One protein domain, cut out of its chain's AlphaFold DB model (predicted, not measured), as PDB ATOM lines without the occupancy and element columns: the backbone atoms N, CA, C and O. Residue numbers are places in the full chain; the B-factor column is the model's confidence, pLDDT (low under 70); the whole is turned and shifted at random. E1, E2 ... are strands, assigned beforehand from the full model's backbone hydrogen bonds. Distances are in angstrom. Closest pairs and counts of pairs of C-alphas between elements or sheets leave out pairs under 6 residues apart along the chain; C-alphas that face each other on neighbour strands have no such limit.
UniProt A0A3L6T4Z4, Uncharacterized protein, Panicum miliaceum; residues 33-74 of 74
ATOM      1  N   PRO A  33     -32.840 -30.939 -14.900       92.81
ATOM      2  CA  PRO A  33     -32.674 -29.736 -15.720       92.81
ATOM      3  C   PRO A  33     -31.544 -28.818 -15.228       92.81
ATOM      4  O   PRO A  33     -31.042 -28.007 -15.997       92.81
ATOM      5  N   ASP A  34     -31.137 -28.956 -13.968       90.94
ATOM      6  CA  ASP A  34     -30.080 -28.204 -13.293       90.94
ATOM      7  C   ASP A  34     -28.780 -29.009 -13.144       90.94
ATOM      8  O   ASP A  34     -27.959 -28.716 -12.273       90.94
ATOM      9  N   ARG A  35     -28.581 -30.035 -13.982       94.94
ATOM     10  CA  ARG A  35     -27.346 -30.823 -13.968       94.94
ATOM     11  C   ARG A  35     -26.114 -29.928 -14.132       94.94
ATOM     12  O   ARG A  35     -26.081 -29.031 -14.971       94.94
ATOM     13  N   THR A  36     -25.086 -30.222 -13.350       95.75
ATOM     14  CA  THR A  36     -23.813 -29.485 -13.300       95.75
ATOM     15  C   THR A  36     -22.654 -30.307 -13.851       95.75
ATOM     16  O   THR A  36     -21.486 -29.993 -13.640       95.75
ATOM     17  N   GLN A  37     -22.974 -31.390 -14.550       96.00
ATOM     18  CA  GLN A  37     -22.022 -32.222 -15.263       96.00
ATOM     19  C   GLN A  37     -22.691 -32.855 -16.477       96.00
ATOM     20  O   GLN A  37     -23.910 -33.052 -16.496       96.00
ATOM     21  N   ASP A  38     -21.876 -33.214 -17.460       95.44
ATOM     22  CA  ASP A  38     -22.307 -34.000 -18.606       95.44
ATOM     23  C   ASP A  38     -21.339 -35.149 -18.871       95.44
ATOM     24  O   ASP A  38     -20.123 -35.002 -18.727       95.44
ATOM     25  N   GLU A  39     -21.887 -36.303 -19.239       93.62
ATOM     26  CA  GLU A  39     -21.106 -37.469 -19.640       93.62
ATOM     27  C   GLU A  39     -20.544 -37.211 -21.040       93.62
ATOM     28  O   GLU A  39     -21.299 -37.014 -21.990       93.62
ATOM     29  N   ILE A  40     -19.217 -37.216 -21.178       95.75
ATOM     30  CA  ILE A  40     -18.561 -37.004 -22.478       95.75
ATOM     31  C   ILE A  40     -18.021 -38.298 -23.083       95.75
ATOM     32  O   ILE A  40     -17.850 -38.388 -24.297       95.75
ATOM     33  N   LEU A  41     -17.759 -39.313 -22.256       94.38
ATOM     34  CA  LEU A  41     -17.320 -40.628 -22.708       94.38
ATOM     35  C   LEU A  41     -17.743 -41.696 -21.708       94.38
ATOM     36  O   LEU A  41     -17.382 -41.616 -20.538       94.38
ATOM     37  N   ASN A  42     -18.412 -42.741 -22.189       92.62
ATOM     38  CA  ASN A  42     -18.729 -43.926 -21.402       92.62
ATOM     39  C   ASN A  42     -18.381 -45.185 -22.198       92.62
ATOM     40  O   ASN A  42     -19.119 -45.556 -23.116       92.62
ATOM     41  N   PRO A  43     -17.255 -45.840 -21.866       89.06
ATOM     42  CA  PRO A  43     -16.806 -47.033 -22.572       89.06
ATOM     43  C   PRO A  43     -17.751 -48.234 -22.438       89.06
ATOM     44  O   PRO A  43     -17.662 -49.148 -23.251       89.06
ATOM     45  N   LYS A  44     -18.654 -48.246 -21.441       86.44
ATOM     46  CA  LYS A  44     -19.585 -49.357 -21.155       86.44
ATOM     47  C   LYS A  44     -18.897 -50.731 -21.098       86.44
ATOM     48  O   LYS A  44     -19.446 -51.724 -21.570       86.44
ATOM     49  N   VAL A  45     -17.692 -50.783 -20.529       85.06
ATOM     50  CA  VAL A  45     -16.931 -52.022 -20.296       85.06
ATOM     51  C   VAL A  45     -16.838 -52.319 -18.802       85.06
ATOM     52  O   VAL A  45     -16.946 -51.409 -17.983       85.06
ATOM     53  N   GLU A  46     -16.617 -53.587 -18.453       83.94
ATOM     54  CA  GLU A  46     -16.327 -53.977 -17.074       83.94
ATOM     55  C   GLU A  46     -14.865 -53.651 -16.698       83.94
ATOM     56  O   GLU A  46     -13.965 -53.876 -17.514       83.94
ATOM     57  N   PRO A  47     -14.599 -53.164 -15.472       84.69
ATOM     58  CA  PRO A  47     -15.577 -52.884 -14.422       84.69
ATOM     59  C   PRO A  47     -16.406 -51.628 -14.729       84.69
ATOM     60  O   PRO A  47     -15.863 -50.617 -15.176       84.69
ATOM     61  N   SER A  48     -17.714 -51.696 -14.470       83.31
ATOM     62  CA  SER A  48     -18.646 -50.583 -14.695       83.31
ATOM     63  C   SER A  48     -18.105 -49.244 -14.169       83.31
ATOM     64  O   SER A  48     -17.664 -49.137 -13.023       83.31
ATOM     65  N   GLY A  49     -18.126 -48.220 -15.026       84.12
ATOM     66  CA  GLY A  49     -17.597 -46.885 -14.735       84.12
ATOM     67  C   GLY A  49     -16.110 -46.692 -15.059       84.12
ATOM     68  O   GLY A  49     -15.628 -45.561 -15.015       84.12
ATOM     69  N   PHE A  50     -15.370 -47.738 -15.436       91.31
ATOM     70  CA  PHE A  50     -13.981 -47.574 -15.857       91.31
ATOM     71  C   PHE A  50     -13.880 -46.776 -17.166       91.31
ATOM     72  O   PHE A  50     -14.520 -47.098 -18.167       91.31
ATOM     73  N   GLY A  51     -13.070 -45.713 -17.147       92.25
ATOM     74  CA  GLY A  51     -12.914 -44.784 -18.271       92.25
ATOM     75  C   GLY A  51     -14.113 -43.852 -18.505       92.25
ATOM     76  O   GLY A  51     -14.102 -43.085 -19.470       92.25
ATOM     77  N   LEU A  52     -15.129 -43.887 -17.634       93.25
ATOM     78  CA  LEU A  52     -16.224 -42.923 -17.644       93.25
ATOM     79  C   LEU A  52     -15.671 -41.521 -17.386       93.25
ATOM     80  O   LEU A  52     -15.013 -41.275 -16.376       93.25
ATOM     81  N   THR A  53     -15.949 -40.600 -18.299       94.81
ATOM     82  CA  THR A  53     -15.450 -39.229 -18.238       94.81
ATOM     83  C   THR A  53     -16.615 -38.258 -18.282       94.81
ATOM     84  O   THR A  53     -17.491 -38.365 -19.143       94.81
ATOM     85  N   HIS A  54     -16.595 -37.289 -17.369       95.50
ATOM     86  CA  HIS A  54     -17.550 -36.191 -17.326       95.50
ATOM     87  C   HIS A  54     -16.836 -34.856 -17.523       95.50
ATOM     88  O   HIS A  54     -15.740 -34.656 -17.000       95.50
ATOM     89  N   ALA A  55     -17.484 -33.937 -18.231       96.38
ATOM     90  CA  ALA A  55     -17.211 -32.514 -18.090       96.38
ATOM     91  C   ALA A  55     -18.032 -31.993 -16.904       96.38
ATOM     92  O   ALA A  55     -19.210 -32.333 -16.781       96.38
ATOM     93  N   ILE A  56     -17.416 -31.201 -16.028       97.25
ATOM     94  CA  ILE A  56     -18.044 -30.698 -14.801       97.25
ATOM     95  C   ILE A  56     -18.068 -29.170 -14.793       97.25
ATOM     96  O   ILE A  56     -17.215 -28.521 -15.394       97.25
ATOM     97  N   ASP A  57     -19.072 -28.625 -14.120       96.94
ATOM     98  CA  ASP A  57     -19.184 -27.222 -13.732       96.94
ATOM     99  C   ASP A  57     -19.849 -27.164 -12.346       96.94
ATOM    100  O   ASP A  57     -21.007 -26.763 -12.183       96.94
ATOM    101  N   TRP A  58     -19.141 -27.669 -11.335       97.19
ATOM    102  CA  TRP A  58     -19.705 -27.864 -10.000       97.19
ATOM    103  C   TRP A  58     -19.591 -26.588  -9.156       97.19
ATOM    104  O   TRP A  58     -18.479 -26.114  -8.900       97.19
ATOM    105  N   PRO A  59     -20.705 -26.031  -8.640       96.94
ATOM    106  CA  PRO A  59     -20.651 -24.886  -7.742       96.94
ATOM    107  C   PRO A  59     -19.957 -25.231  -6.420       96.94
ATOM    108  O   PRO A  59     -20.263 -26.247  -5.791       96.94
ATOM    109  N   ILE A  60     -19.086 -24.333  -5.961       97.88
ATOM    110  CA  ILE A  60     -18.479 -24.367  -4.629       97.88
ATOM    111  C   ILE A  60     -19.108 -23.255  -3.789       97.88
ATOM    112  O   ILE A  60     -19.030 -22.075  -4.143       97.88
ATOM    113  N   ALA A  61     -19.728 -23.627  -2.673       97.81
ATOM    114  CA  ALA A  61     -20.474 -22.722  -1.808       97.81
ATOM    115  C   ALA A  61     -19.921 -22.672  -0.377       97.81
ATOM    116  O   ALA A  61     -19.231 -23.584   0.076       97.81
ATOM    117  N   VAL A  62     -20.265 -21.606   0.349       97.75
ATOM    118  CA  VAL A  62     -19.876 -21.414   1.763       97.75
ATOM    119  C   VAL A  62     -20.701 -22.244   2.753       97.75
ATOM    120  O   VAL A  62     -20.341 -22.327   3.922       97.75
ATOM    121  N   GLY A  63     -21.799 -22.848   2.291       97.00
ATOM    122  CA  GLY A  63     -22.738 -23.614   3.109       97.00
ATOM    123  C   GLY A  63     -23.451 -24.720   2.315       97.00
ATOM    124  O   GLY A  63     -23.481 -24.679   1.072       97.00
ATOM    125  N   PRO A  64     -24.014 -25.729   3.002       95.19
ATOM    126  CA  PRO A  64     -24.715 -26.846   2.367       95.19
ATOM    127  C   PRO A  64     -26.148 -26.501   1.923       95.19
ATOM    128  O   PRO A  64     -26.717 -27.207   1.096       95.19
ATOM    129  N   GLU A  65     -26.754 -25.437   2.451       95.12
ATOM    130  CA  GLU A  65     -28.141 -25.054   2.184       95.12
ATOM    131  C   GLU A  65     -28.365 -24.619   0.722       95.12
ATOM    132  O   GLU A  65     -27.516 -23.927   0.166       95.12
ATOM    133  N   PRO A  66     -29.502 -24.928   0.067       86.06
ATOM    134  CA  PRO A  66     -29.696 -24.666  -1.367       86.06
ATOM    135  C   PRO A  66     -29.398 -23.225  -1.824       86.06
ATOM    136  O   PRO A  66     -28.851 -23.032  -2.907       86.06
ATOM    137  N   GLY A  67     -29.661 -22.225  -0.978       91.94
ATOM    138  CA  GLY A  67     -29.399 -20.806  -1.255       91.94
ATOM    139  C   GLY A  67     -28.021 -20.277  -0.837       91.94
ATOM    140  O   GLY A  67     -27.812 -19.067  -0.906       91.94
ATOM    141  N   ALA A  68     -27.099 -21.130  -0.377       97.12
ATOM    142  CA  ALA A  68     -25.787 -20.679   0.085       97.12
ATOM    143  C   ALA A  68     -25.019 -19.939  -1.017       97.12
ATOM    144  O   ALA A  68     -25.081 -20.291  -2.199       97.12
ATOM    145  N   LYS A  69     -24.229 -18.940  -0.615       97.88
ATOM    146  CA  LYS A  69     -23.428 -18.140  -1.544       97.88
ATOM    147  C   LYS A  69     -22.404 -19.015  -2.271       97.88
ATOM    148  O   LYS A  69     -21.541 -19.624  -1.635       97.88
ATOM    149  N   ILE A  70     -22.462 -18.995  -3.599       97.50
ATOM    150  CA  ILE A  70     -21.444 -19.578  -4.478       97.50
ATOM    151  C   ILE A  70     -20.230 -18.644  -4.504       97.50
ATOM    152  O   ILE A  70     -20.371 -17.432  -4.682       97.50
ATOM    153  N   VAL A  71     -19.041 -19.210  -4.312       97.69
ATOM    154  CA  VAL A  71     -17.767 -18.471  -4.259       97.69
ATOM    155  C   VAL A  71     -16.766 -18.921  -5.315       97.69
ATOM    156  O   VAL A  71     -15.845 -18.170  -5.620       97.69
ATOM    157  N   ALA A  72     -16.947 -20.112  -5.886       96.94
ATOM    158  CA  ALA A  72     -16.108 -20.646  -6.952       96.94
ATOM    159  C   ALA A  72     -16.847 -21.747  -7.735       96.94
ATOM    160  O   ALA A  72     -17.982 -22.104  -7.403       96.94
ATOM    161  N   ARG A  73     -16.189 -22.270  -8.771       97.25
ATOM    162  CA  ARG A  73     -16.606 -23.427  -9.575       97.25
ATOM    163  C   ARG A  73     -15.398 -24.342  -9.797       97.25
ATOM    164  O   ARG A  73     -14.275 -23.832  -9.836       97.25
ATOM    165  N   ALA A  74     -15.642 -25.648  -9.878       94.81
ATOM    166  CA  ALA A  74     -14.654 -26.685 -10.187       94.81
ATOM    167  C   ALA A  74     -14.902 -27.276 -11.575       94.81
ATOM    168  O   ALA A  74     -16.100 -27.439 -11.915       94.81
TER     169      ALA A  74
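What this domain is: This is residues 33 to 74 of the 74 residues of an uncharacterized protein of Panicum miliaceum (UniProt A0A3L6T4Z4). With little regular structure, this is a rod of two small antiparallel strand hairpins, E1 with E2 and then E3 with E4, joined where E2 runs on into E3 at 54 degrees. The printed part has 42 residues, 16 of them in these four named strands: all strand, no named helix. It is only just extended, close to loose, with a radius of gyration of the C-alphas of 14.1 A and spans of 39 by 19 by 16 A.

How they stand to each other: Look first at the hairpin of E1, residues 37 to 41, and E2, residues 53 to 56, antiparallel at 153 degrees; N 38 and O 55 are within hydrogen-bond range, 2.9 A. Then find the hairpin of E3, residues 59 to 61, and E4, residues 70 to 73, antiparallel at 143 degrees, with N 60 and O 72 at 2.9 A. E1 and E2 are apart from E3 and E4.

Where its parts are: From C-alpha 37 at (-22.022, -32.222, -15.263), E1 runs 12.2 A; E2 spans 9.6 A, E3 6.3 A, and E4 8.0 A to C-alpha 73 at (-16.606, -23.427, -9.575).

The domain as a whole: The C-alphas farthest apart, Glu 46 and Lys 69, are 39.7 A apart. The printed part has no cut, E1 to E2 is a long link of 11 residues, and no printed residue is under 70 in pLDDT.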